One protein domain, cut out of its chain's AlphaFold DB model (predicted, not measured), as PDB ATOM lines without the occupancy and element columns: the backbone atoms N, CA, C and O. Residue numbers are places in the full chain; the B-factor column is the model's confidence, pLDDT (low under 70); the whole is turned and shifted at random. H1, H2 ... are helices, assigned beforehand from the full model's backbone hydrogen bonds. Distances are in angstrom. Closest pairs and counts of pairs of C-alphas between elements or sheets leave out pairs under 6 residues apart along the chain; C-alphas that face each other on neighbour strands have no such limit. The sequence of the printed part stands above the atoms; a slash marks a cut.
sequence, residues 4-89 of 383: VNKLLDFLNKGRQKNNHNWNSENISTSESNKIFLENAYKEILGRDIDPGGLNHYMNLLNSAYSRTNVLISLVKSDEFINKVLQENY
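What this domain is: This is residues 4 to 89 of the 383 residues of the protein "Methyltransferase" of Nostoc sp. 'Lobaria pulmonaria (5183) cyanobiont' (UniProt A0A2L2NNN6). The longest helix, H2, makes the middle of a small, elongated cluster: H3 crosses one side of it, H4 runs alongside it, and H5 meets its last residues and carries on past that end. H1 is set off over H2 and H4 without touching them, joined to H2 by a long link whose residues 17 to 28 stand free and loop out at the other end of the long axis. The printed part has 86 residues with five named helices, H1 to H5 in chain order, and no named strand; its class is all helix. The whole is compact, with a radius of gyration of the C-alphas of 13.7 A, and spans 45 by 28 by 21 A.

How they stand to each other: H1, residues 4 to 16, touches no helix. H1 and H2, residues 29 to 45, are near each other, with 8 pairs of C-alphas within 10 A and the closest 8.3 A apart. H1 is also near H4, residues 67 to 75, with 7 such pairs. H2 is the hub, touching three helices. With its residues 30 to 37 alone it touches H3, residues 51 to 62, at a steep tilt of 54 degrees, opposite ways; the closest C-alphas, those of Asn 33 and Met 58, are 6.9 A apart. With residues 40 to 45 alone it touches H4 at a shallow tilt of 24 degrees, the same way; the closest C-alphas are those of Ala 40 and Leu 71, 6.9 A apart. With residues 44 to 45 alone it touches H5, residues 78 to 88, the closest C-alphas being those of Leu 45 and Phe 80, 5.7 A apart. H2 and H5 run the same way at a shallow tilt of 34.8 degrees, only just short of steep. H3 and H4 are close but not clearly touching; their closest C-alphas, of Leu 61 and Arg 67, are 7.0 A apart. H3 and H5 are apart, and H1 is apart from both. In all five helices every O i to N i+4 pair is within hydrogen-bond range.

Where its parts are: H1 begins at C-alpha 4, (169.256, 157.826, 167.794), and measures 18.0 A from first to last C-alpha. H2 begins at C-alpha 29, (151.249, 140.655, 152.345), and measures 23.5 A. H3 measures 16.1 A and H4 12.5 A. H5 measures 15.2 A and ends at C-alpha 88, (177.549, 166.351, 160.759).

The domain as a whole: The two C-alphas farthest apart, those of Glu 25 and Tyr 89, are 45.5 A apart. The printed part has no cut. The link from H1 to H2 is long, with 12 residues; the other three are tight. Mean pLDDT of the printed part is 72.0; residues 4 to 27, 52, 82 and 86 to 88 are under 70.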
ATOM      1  N   VAL A   4     169.674 158.870 166.855       51.22
ATOM      2  CA  VAL A   4     169.256 157.826 167.794       51.22
ATOM      3  C   VAL A   4     167.823 158.046 168.279       51.22
ATOM      4  O   VAL A   4     167.049 157.098 168.315       51.22
ATOM      5  N   ASN A   5     167.425 159.287 168.576       53.03
ATOM      6  CA  ASN A   5     166.058 159.579 169.002       53.03
ATOM      7  C   ASN A   5     165.070 159.382 167.853       53.03
ATOM      8  O   ASN A   5     164.037 158.779 168.091       53.03
ATOM      9  N   LYS A   6     165.396 159.790 166.616       57.16
ATOM     10  CA  LYS A   6     164.556 159.498 165.434       57.16
ATOM     11  C   LYS A   6     164.445 157.993 165.165       57.16
ATOM     12  O   LYS A   6     163.352 157.515 164.881       57.16
ATOM     13  N   LEU A   7     165.545 157.249 165.296       51.94
ATOM     14  CA  LEU A   7     165.573 155.798 165.107       51.94
ATOM     15  C   LEU A   7     164.736 155.074 166.170       51.94
ATOM     16  O   LEU A   7     163.966 154.172 165.852       51.94
ATOM     17  N   LEU A   8     164.859 155.493 167.433       52.94
ATOM     18  CA  LEU A   8     164.062 154.982 168.547       52.94
ATOM     19  C   LEU A   8     162.581 155.338 168.378       52.94
ATOM     20  O   LEU A   8     161.729 154.478 168.585       52.94
ATOM     21  N   ASP A   9     162.268 156.560 167.940       55.72
ATOM     22  CA  ASP A   9     160.901 156.986 167.636       55.72
ATOM     23  C   ASP A   9     160.299 156.150 166.500       55.72
ATOM     24  O   ASP A   9     159.142 155.745 166.570       55.72
ATOM     25  N   PHE A  10     161.093 155.823 165.479       55.28
ATOM     26  CA  PHE A  10     160.678 154.987 164.355       55.28
ATOM     27  C   PHE A  10     160.445 153.525 164.762       55.28
ATOM     28  O   PHE A  10     159.399 152.956 164.452       55.28
ATOM     29  N   LEU A  11     161.364 152.923 165.526       51.28
ATOM     30  CA  LEU A  11     161.191 151.574 166.081       51.28
ATOM     31  C   LEU A  11     159.969 151.498 167.015       51.28
ATOM     32  O   LEU A  11     159.245 150.498 167.019       51.28
ATOM     33  N   ASN A  12     159.692 152.573 167.757       54.66
ATOM     34  CA  ASN A  12     158.510 152.690 168.609       54.66
ATOM     35  C   ASN A  12     157.216 152.892 167.798       54.66
ATOM     36  O   ASN A  12     156.207 152.257 168.108       54.66
ATOM     37  N   LYS A  13     157.236 153.684 166.719       51.50
ATOM     38  CA  LYS A  13     156.101 153.850 165.785       51.50
ATOM     39  C   LYS A  13     155.798 152.568 165.007       51.50
ATOM     40  O   LYS A  13     154.629 152.238 164.819       51.50
ATOM     41  N   GLY A  14     156.822 151.800 164.632       46.47
ATOM     42  CA  GLY A  14     156.680 150.465 164.041       46.47
ATOM     43  C   GLY A  14     156.029 149.455 164.994       46.47
ATOM     44  O   GLY A  14     155.258 148.609 164.548       46.47
ATOM     45  N   ARG A  15     156.256 149.584 166.311       43.62
ATOM     46  CA  ARG A  15     155.536 148.813 167.342       43.62
ATOM     47  C   ARG A  15     154.102 149.302 167.572       43.62
ATOM     48  O   ARG A  15     153.224 148.474 167.793       43.62
ATOM     49  N   GLN A  16     153.839 150.610 167.503       38.44
ATOM     50  CA  GLN A  16     152.494 151.170 167.707       38.44
ATOM     51  C   GLN A  16     151.555 150.997 166.501       38.44
ATOM     52  O   GLN A  16     150.347 150.872 166.697       38.44
ATOM     53  N   LYS A  17     152.071 150.898 165.267       40.19
ATOM     54  CA  LYS A  17     151.252 150.604 164.073       40.19
ATOM     55  C   LYS A  17     150.704 149.170 164.012       40.19
ATOM     56  O   LYS A  17     149.830 148.917 163.195       40.19
ATOM     57  N   ASN A  18     151.108 148.275 164.919       38.50
ATOM     58  CA  ASN A  18     150.378 147.020 165.146       38.50
ATOM     59  C   ASN A  18     149.075 147.216 165.950       38.50
ATOM     60  O   ASN A  18     148.327 146.259 166.101       38.50
ATOM     61  N   ASN A  19     148.793 148.428 166.452       35.16
ATOM     62  CA  ASN A  19     147.664 148.712 167.346       35.16
ATOM     63  C   ASN A  19     146.851 149.973 166.983       35.16
ATOM     64  O   ASN A  19     146.117 150.482 167.830       35.16
ATOM     65  N   HIS A  20     146.932 150.499 165.754       33.09
ATOM     66  CA  HIS A  20     146.040 151.580 165.308       33.09
ATOM     67  C   HIS A  20     145.318 151.228 164.007       33.09
ATOM     68  O   HIS A  20     145.924 151.147 162.941       33.09
ATOM     69  N   ASN A  21     144.001 151.048 164.154       41.03
ATOM     70  CA  ASN A  21     142.996 150.904 163.109       41.03
ATOM     71  C   ASN A  21     143.222 151.893 161.960       41.03
ATOM     72  O   ASN A  21     142.972 153.089 162.105       41.03
ATOM     73  N   TRP A  22     143.584 151.357 160.799       31.28
ATOM     74  CA  TRP A  22     143.196 151.924 159.517       31.28
ATOM     75  C   TRP A  22     142.178 150.967 158.903       31.28
ATOM     76  O   TRP A  22     142.501 149.831 158.570       31.28
ATOM     77  N   ASN A  23     140.931 151.425 158.801       45.97
ATOM     78  CA  ASN A  23     139.938 150.802 157.937       45.97
ATOM     79  C   ASN A  23     140.410 150.968 156.487       45.97
ATOM     80  O   ASN A  23     140.236 152.035 155.905       45.97
ATOM     81  N   SER A  24     140.995 149.923 155.913       40.44
ATOM     82  CA  SER A  24     141.149 149.767 154.467       40.44
ATOM     83  C   SER A  24     141.363 148.289 154.151       40.44
ATOM     84  O   SER A  24     142.250 147.669 154.730       40.44
ATOM     85  N   GLU A  25     140.485 147.772 153.293       50.72
ATOM     86  CA  GLU A  25     140.549 146.598 152.409       50.72
ATOM     87  C   GLU A  25     141.790 145.688 152.490       50.72
ATOM     88  O   GLU A  25     142.912 146.156 152.590       50.72
ATOM     89  N   ASN A  26     141.584 144.369 152.375       57.50
ATOM     90  CA  ASN A  26     142.606 143.308 152.379       57.50
ATOM     91  C   ASN A  26     143.825 143.598 151.467       57.50
ATOM     92  O   ASN A  26     143.905 143.110 150.339       57.50
ATOM     93  N   ILE A  27     144.808 144.344 151.969       65.75
ATOM     94  CA  ILE A  27     146.099 144.547 151.312       65.75
ATOM     95  C   ILE A  27     146.871 143.227 151.412       65.75
ATOM     96  O   ILE A  27     147.096 142.709 152.508       65.75
ATOM     97  N   SER A  28     147.280 142.668 150.271       80.12
ATOM     98  CA  SER A  28     148.099 141.450 150.255       80.12
ATOM     99  C   SER A  28     149.405 141.655 151.038       80.12
ATOM    100  O   SER A  28     149.953 142.757 151.079       80.12
ATOM    101  N   THR A  29     149.960 140.591 151.627       81.06
ATOM    102  CA  THR A  29     151.249 140.655 152.345       81.06
ATOM    103  C   THR A  29     152.359 141.282 151.491       81.06
ATOM    104  O   THR A  29     153.184 142.036 152.004       81.06
ATOM    105  N   SER A  30     152.339 141.022 150.178       83.50
ATOM    106  CA  SER A  30     153.267 141.610 149.206       83.50
ATOM    107  C   SER A  30     153.126 143.131 149.118       83.50
ATOM    108  O   SER A  30     154.118 143.849 149.201       83.50
ATOM    109  N   GLU A  31     151.898 143.635 149.011       84.25
ATOM    110  CA  GLU A  31     151.635 145.074 148.923       84.25
ATOM    111  C   GLU A  31     151.965 145.786 150.247       84.25
ATOM    112  O   GLU A  31     152.589 146.845 150.260       84.25
ATOM    113  N   SER A  32     151.685 145.146 151.388       88.88
ATOM    114  CA  SER A  32     152.103 145.654 152.701       88.88
ATOM    115  C   SER A  32     153.630 145.758 152.830       88.88
ATOM    116  O   SER A  32     154.143 146.707 153.428       88.88
ATOM    117  N   ASN A  33     154.371 144.784 152.291       89.00
ATOM    118  CA  ASN A  33     155.834 144.796 152.294       89.00
ATOM    119  C   ASN A  33     156.396 145.900 151.398       89.00
ATOM    120  O   ASN A  33     157.307 146.604 151.826       89.00
ATOM    121  N   LYS A  34     155.814 146.103 150.214       89.69
ATOM    122  CA  LYS A  34     156.192 147.192 149.312       89.69
ATOM    123  C   LYS A  34     156.024 148.564 149.976       89.69
ATOM    124  O   LYS A  34     156.997 149.307 150.067       89.69
ATOM    125  N   ILE A  35     154.850 148.844 150.548       89.19
ATOM    126  CA  ILE A  35     154.574 150.103 151.267       89.19
ATOM    127  C   ILE A  35     155.546 150.296 152.440       89.19
ATOM    128  O   ILE A  35     156.016 151.404 152.707       89.19
ATOM    129  N   PHE A  36     155.860 149.227 153.178       91.94
ATOM    130  CA  PHE A  36     156.851 149.289 154.252       91.94
ATOM    131  C   PHE A  36     158.238 149.697 153.730       91.94
ATOM    132  O   PHE A  36     158.874 150.559 154.334       91.94
ATOM    133  N   LEU A  37     158.691 149.102 152.624       90.69
ATOM    134  CA  LEU A  37     160.003 149.374 152.037       90.69
ATOM    135  C   LEU A  37     160.119 150.802 151.496       90.69
ATOM    136  O   LEU A  37     161.108 151.471 151.787       90.69
ATOM    137  N   GLU A  38     159.099 151.289 150.789       87.94
ATOM    138  CA  GLU A  38     159.037 152.671 150.291       87.94
ATOM    139  C   GLU A  38     159.173 153.684 151.437       87.94
ATOM    140  O   GLU A  38     160.002 154.594 151.382       87.94
ATOM    141  N   ASN A  39     158.425 153.481 152.528       86.06
ATOM    142  CA  ASN A  39     158.510 154.349 153.702       86.06
ATOM    143  C   ASN A  39     159.866 154.237 154.415       86.06
ATOM    144  O   ASN A  39     160.424 155.250 154.830       86.06
ATOM    145  N   ALA A  40     160.416 153.025 154.550       87.06
ATOM    146  CA  ALA A  40     161.705 152.817 155.206       87.06
ATOM    147  C   ALA A  40     162.840 153.552 154.476       87.06
ATOM    148  O   ALA A  40     163.634 154.232 155.121       87.06
ATOM    149  N   TYR A  41     162.888 153.472 153.143       88.62
ATOM    150  CA  TYR A  41     163.866 154.205 152.333       88.62
ATOM    151  C   TYR A  41     163.691 155.717 152.465       88.62
ATOM    152  O   TYR A  41     164.657 156.434 152.735       88.62
ATOM    153  N   LYS A  42     162.452 156.205 152.374       82.31
ATOM    154  CA  LYS A  42     162.169 157.636 152.467       82.31
ATOM    155  C   LYS A  42     162.527 158.219 153.830       82.31
ATOM    156  O   LYS A  42     163.095 159.303 153.900       82.31
ATOM    157  N   GLU A  43     162.233 157.511 154.916       83.56
ATOM    158  CA  GLU A  43     162.488 158.012 156.268       83.56
ATOM    159  C   GLU A  43     163.949 157.848 156.711       83.56
ATOM    160  O   GLU A  43     164.499 158.752 157.343       83.56
ATOM    161  N   ILE A  44     164.597 156.726 156.379       83.50
ATOM    162  CA  ILE A  44     165.981 156.443 156.793       83.50
ATOM    163  C   ILE A  44     166.963 157.114 155.828       83.50
ATOM    164  O   ILE A  44     167.790 157.938 156.229       83.50
ATOM    165  N   LEU A  45     166.840 156.812 154.538       82.00
ATOM    166  CA  LEU A  45     167.779 157.254 153.508       82.00
ATOM    167  C   LEU A  45     167.384 158.603 152.901       82.00
ATOM    168  O   LEU A  45     168.254 159.372 152.513       82.00
ATOM    169  N   GLY A  46     166.114 159.014 152.980       82.12
ATOM    170  CA  GLY A  46     165.675 160.322 152.468       82.12
ATOM    171  C   GLY A  46     165.356 160.327 150.976       82.12
ATOM    172  O   GLY A  46     165.222 161.403 150.401       82.12
ATOM    173  N   ARG A  47     165.237 159.151 150.355       81.94
ATOM    174  CA  ARG A  47     164.921 158.978 148.932       81.94
ATOM    175  C   ARG A  47     163.887 157.880 148.725       81.94
ATOM    176  O   ARG A  47     163.663 157.067 149.620       81.94
ATOM    177  N   ASP A  48     163.312 157.829 147.532       84.81
ATOM    178  CA  ASP A  48     162.456 156.715 147.133       84.81
ATOM    179  C   ASP A  48     163.292 155.444 146.887       84.81
ATOM    180  O   ASP A  48     164.475 155.496 146.521       84.81
ATOM    181  N   ILE A  49     162.680 154.283 147.136       86.06
ATOM    182  CA  ILE A  49     163.320 152.988 146.899       86.06
ATOM    183  C   ILE A  49     163.466 152.739 145.395       86.06
ATOM    184  O   ILE A  49     162.509 152.871 144.633       86.06
ATOM    185  N   ASP A  50     164.668 152.362 144.964       77.88
ATOM    186  CA  ASP A  50     164.926 151.991 143.574       77.88
ATOM    187  C   ASP A  50     164.425 150.562 143.274       77.88
ATOM    188  O   ASP A  50     164.289 149.742 144.193       77.88
ATOM    189  N   PRO A  51     164.160 150.209 142.001       72.62
ATOM    190  CA  PRO A  51     163.603 148.897 141.668       72.62
ATOM    191  C   PRO A  51     164.498 147.715 142.077       72.62
ATOM    192  O   PRO A  51     163.985 146.640 142.402       72.62
ATOM    193  N   GLY A  52     165.823 147.905 142.100       67.38
ATOM    194  CA  GLY A  52     166.785 146.889 142.529       67.38
ATOM    195  C   GLY A  52     166.692 146.617 144.030       67.38
ATOM    196  O   GLY A  52     166.521 145.466 144.440       67.38
ATOM    197  N   GLY A  53     166.726 147.678 144.840       75.69
ATOM    198  CA  GLY A  53     166.522 147.625 146.285       75.69
ATOM    199  C   GLY A  53     165.159 147.043 146.656       75.69
ATOM    200  O   GLY A  53     165.072 146.182 147.537       75.69
ATOM    201  N   LEU A  54     164.105 147.432 145.927       82.94
ATOM    202  CA  LEU A  54     162.764 146.888 146.118       82.94
ATOM    203  C   LEU A  54     162.743 145.379 145.870       82.94
ATOM    204  O   LEU A  54     162.314 144.630 146.743       82.94
ATOM    205  N   ASN A  55     163.245 144.915 144.724       79.81
ATOM    206  CA  ASN A  55     163.276 143.487 144.406       79.81
ATOM    207  C   ASN A  55     164.117 142.689 145.419       79.81
ATOM    208  O   ASN A  55     163.697 141.626 145.880       79.81
ATOM    209  N   HIS A  56     165.283 143.208 145.812       82.62
ATOM    210  CA  HIS A  56     166.152 142.573 146.801       82.62
ATOM    211  C   HIS A  56     165.434 142.357 148.139       82.62
ATOM    212  O   HIS A  56     165.327 141.223 148.617       82.62
ATOM    213  N   TYR A  57     164.891 143.424 148.726       87.94
ATOM    214  CA  TYR A  57     164.246 143.326 150.029       87.94
ATOM    215  C   TYR A  57     162.884 142.633 149.973       87.94
ATOM    216  O   TYR A  57     162.529 141.958 150.935       87.94
ATOM    217  N   MET A  58     162.150 142.708 148.859       88.50
ATOM    218  CA  MET A  58     160.938 141.908 148.661       88.50
ATOM    219  C   MET A  58     161.248 140.407 148.700       88.50
ATOM    220  O   MET A  58     160.562 139.665 149.400       88.50
ATOM    221  N   ASN A  59     162.315 139.958 148.032       86.31
ATOM    222  CA  ASN A  59     162.737 138.553 148.075       86.31
ATOM    223  C   ASN A  59     163.171 138.118 149.486       86.31
ATOM    224  O   ASN A  59     162.826 137.022 149.931       86.31
ATOM    225  N   LEU A  60     163.870 138.987 150.224       87.19
ATOM    226  CA  LEU A  60     164.239 138.730 151.618       87.19
ATOM    227  C   LEU A  60     163.007 138.638 152.530       87.19
ATOM    228  O   LEU A  60     162.862 137.678 153.284       87.19
ATOM    229  N   LEU A  61     162.080 139.594 152.441       88.44
ATOM    230  CA  LEU A  61     160.853 139.586 153.244       88.44
ATOM    231  C   LEU A  61     159.989 138.350 152.944       88.44
ATOM    232  O   LEU A  61     159.421 137.757 153.861       88.44
ATOM    233  N   ASN A  62     159.939 137.916 151.681       85.50
ATOM    234  CA  ASN A  62     159.237 136.696 151.273       85.50
ATOM    235  C   ASN A  62     159.934 135.402 151.744       85.50
ATOM    236  O   ASN A  62     159.285 134.362 151.829       85.50
ATOM    237  N   SER A  63     161.224 135.459 152.096       85.75
ATOM    238  CA  SER A  63     162.018 134.350 152.651       85.75
ATOM    239  C   SER A  63     162.217 134.450 154.171       85.75
ATOM    240  O   SER A  63     163.212 133.981 154.718       85.75
ATOM    241  N   ALA A  64     161.234 135.032 154.868       86.50
ATOM    242  CA  ALA A  64     161.176 135.181 156.327       86.50
ATOM    243  C   ALA A  64     162.229 136.120 156.951       86.50
ATOM    244  O   ALA A  64     162.393 136.148 158.175       86.50
ATOM    245  N   TYR A  65     162.900 136.955 156.153       88.50
ATOM    246  CA  TYR A  65     163.671 138.071 156.691       88.50
ATOM    247  C   TYR A  65     162.718 139.082 157.342       88.50
ATOM    248  O   TYR A  65     161.691 139.448 156.773       88.50
ATOM    249  N   SER A  66     163.019 139.533 158.560       88.94
ATOM    250  CA  SER A  66     162.111 140.431 159.277       88.94
ATOM    251  C   SER A  66     162.229 141.876 158.785       88.94
ATOM    252  O   SER A  66     163.315 142.344 158.442       88.94
ATOM    253  N   ARG A  67     161.125 142.630 158.851       88.69
ATOM    254  CA  ARG A  67     161.125 144.086 158.623       88.69
ATOM    255  C   ARG A  67     162.147 144.803 159.511       88.69
ATOM    256  O   ARG A  67     162.850 145.680 159.036       88.69
ATOM    257  N   THR A  68     162.296 144.384 160.770       82.81
ATOM    258  CA  THR A  68     163.318 144.921 161.684       82.81
ATOM    259  C   THR A  68     164.732 144.724 161.147       82.81
ATOM    260  O   THR A  68     165.529 145.656 161.193       82.81
ATOM    261  N   ASN A  69     165.042 143.545 160.599       79.56
ATOM    262  CA  ASN A  69     166.352 143.298 160.001       79.56
ATOM    263  C   ASN A  69     166.574 144.165 158.760       79.56
ATOM    264  O   ASN A  69     167.679 144.662 158.588       79.56
ATOM    265  N   VAL A  70     165.539 144.424 157.951       86.00
ATOM    266  CA  VAL A  70     165.634 145.391 156.841       86.00
ATOM    267  C   VAL A  70     166.017 146.779 157.356       86.00
ATOM    268  O   VAL A  70     166.963 147.371 156.850       86.00
ATOM    269  N   LEU A  71     165.350 147.282 158.400       85.62
ATOM    270  CA  LEU A  71     165.687 148.588 158.984       85.62
ATOM    271  C   LEU A  71     167.123 148.626 159.513       85.62
ATOM    272  O   LEU A  71     167.830 149.602 159.287       85.62
ATOM    273  N   ILE A  72     167.568 147.561 160.190       76.38
ATOM    274  CA  ILE A  72     168.949 147.442 160.672       76.38
ATOM    275  C   ILE A  72     169.929 147.463 159.496       76.38
ATOM    276  O   ILE A  72     170.936 148.159 159.580       76.38
ATOM    277  N   SER A  73     169.641 146.746 158.408       80.12
ATOM    278  CA  SER A  73     170.478 146.737 157.204       80.12
ATOM    279  C   SER A  73     170.546 148.110 156.540       80.12
ATOM    280  O   SER A  73     171.635 148.541 156.177       80.12
ATOM    281  N   LEU A  74     169.429 148.842 156.456       83.88
ATOM    282  CA  LEU A  74     169.420 150.211 155.931       83.88
ATOM    283  C   LEU A  74     170.226 151.164 156.820       83.88
ATOM    284  O   LEU A  74     171.047 151.916 156.315       83.88
ATOM    285  N   VAL A  75     170.065 151.101 158.142       81.31
ATOM    286  CA  VAL A  75     170.811 151.952 159.091       81.31
ATOM    287  C   VAL A  75     172.304 151.612 159.135       81.31
ATOM    288  O   VAL A  75     173.128 152.478 159.400       81.31
ATOM    289  N   LYS A  76     172.671 150.353 158.886       77.88
ATOM    290  CA  LYS A  76     174.073 149.919 158.796       77.88
ATOM    291  C   LYS A  76     174.677 150.097 157.407       77.88
ATOM    292  O   LYS A  76     175.859 149.816 157.245       77.88
ATOM    293  N   SER A  77     173.882 150.498 156.418       78.69
ATOM    294  CA  SER A  77     174.381 150.693 155.063       78.69
ATOM    295  C   SER A  77     175.363 151.858 155.017       78.69
ATOM    296  O   SER A  77     175.192 152.854 155.729       78.69
ATOM    297  N   ASP A  78     176.349 151.760 154.126       70.00
ATOM    298  CA  ASP A  78     177.245 152.876 153.823       70.00
ATOM    299  C   ASP A  78     176.446 154.116 153.412       70.00
ATOM    300  O   ASP A  78     176.823 155.221 153.765       70.00
ATOM    301  N   GLU A  79     175.307 153.950 152.732       75.38
ATOM    302  CA  GLU A  79     174.436 155.056 152.323       75.38
ATOM    303  C   GLU A  79     173.921 155.859 153.527       75.38
ATOM    304  O   GLU A  79     174.079 157.080 153.578       75.38
ATOM    305  N   PHE A  80     173.357 155.184 154.535       78.69
ATOM    306  CA  PHE A  80     172.887 155.862 155.744       78.69
ATOM    307  C   PHE A  80     174.043 156.452 156.550       78.69
ATOM    308  O   PHE A  80     173.955 157.594 157.004       78.69
ATOM    309  N   ILE A  81     175.127 155.692 156.727       72.62
ATOM    310  CA  ILE A  81     176.306 156.148 157.469       72.62
ATOM    311  C   ILE A  81     176.888 157.395 156.802       72.62
ATOM    312  O   ILE A  81     177.101 158.400 157.474       72.62
ATOM    313  N   ASN A  82     177.073 157.370 155.483       67.00
ATOM    314  CA  ASN A  82     177.589 158.495 154.715       67.00
ATOM    315  C   ASN A  82     176.664 159.704 154.812       67.00
ATOM    316  O   ASN A  82     177.153 160.791 155.082       67.00
ATOM    317  N   LYS A  83     175.343 159.527 154.691       75.25
ATOM    318  CA  LYS A  83     174.376 160.617 154.882       75.25
ATOM    319  C   LYS A  83     174.504 161.262 156.262       75.25
ATOM    320  O   LYS A  83     174.617 162.481 156.371       75.25
ATOM    321  N   VAL A  84     174.501 160.456 157.326       70.81
ATOM    322  CA  VAL A  84     174.624 160.966 158.700       70.81
ATOM    323  C   VAL A  84     175.961 161.671 158.893       70.81
ATOM    324  O   VAL A  84     176.011 162.721 159.534       70.81
ATOM    325  N   LEU A  85     177.044 161.120 158.348       70.19
ATOM    326  CA  LEU A  85     178.349 161.756 158.425       70.19
ATOM    327  C   LEU A  85     178.363 163.072 157.648       70.19
ATOM    328  O   LEU A  85     178.754 164.069 158.234       70.19
ATOM    329  N   GLN A  86     177.863 163.130 156.411       68.44
ATOM    330  CA  GLN A  86     177.767 164.367 155.622       68.44
ATOM    331  C   GLN A  86     177.003 165.473 156.354       68.44
ATOM    332  O   GLN A  86     177.432 166.623 156.349       68.44
ATOM    333  N   GLU A  87     175.899 165.140 157.023       68.62
ATOM    334  CA  GLU A  87     175.110 166.124 157.770       68.62
ATOM    335  C   GLU A  87     175.827 166.687 159.008       68.62
ATOM    336  O   GLU A  87     175.480 167.776 159.465       68.62
ATOM    337  N   ASN A  88     176.808 165.961 159.554       64.75
ATOM    338  CA  ASN A  88     177.549 166.351 160.759       64.75
ATOM    339  C   ASN A  88     179.034 166.658 160.488       64.75
ATOM    340  O   ASN A  88     179.769 167.000 161.415       64.75
ATOM    341  N   TYR A  89     179.490 166.521 159.242       71.00
ATOM    342  CA  TYR A  89     180.862 166.798 158.842       71.00
ATOM    343  C   TYR A  89     180.977 168.275 158.481       71.00
ATOM    344  O   TYR A  89     180.533 168.722 157.423       71.00
TER     345      TYR A  89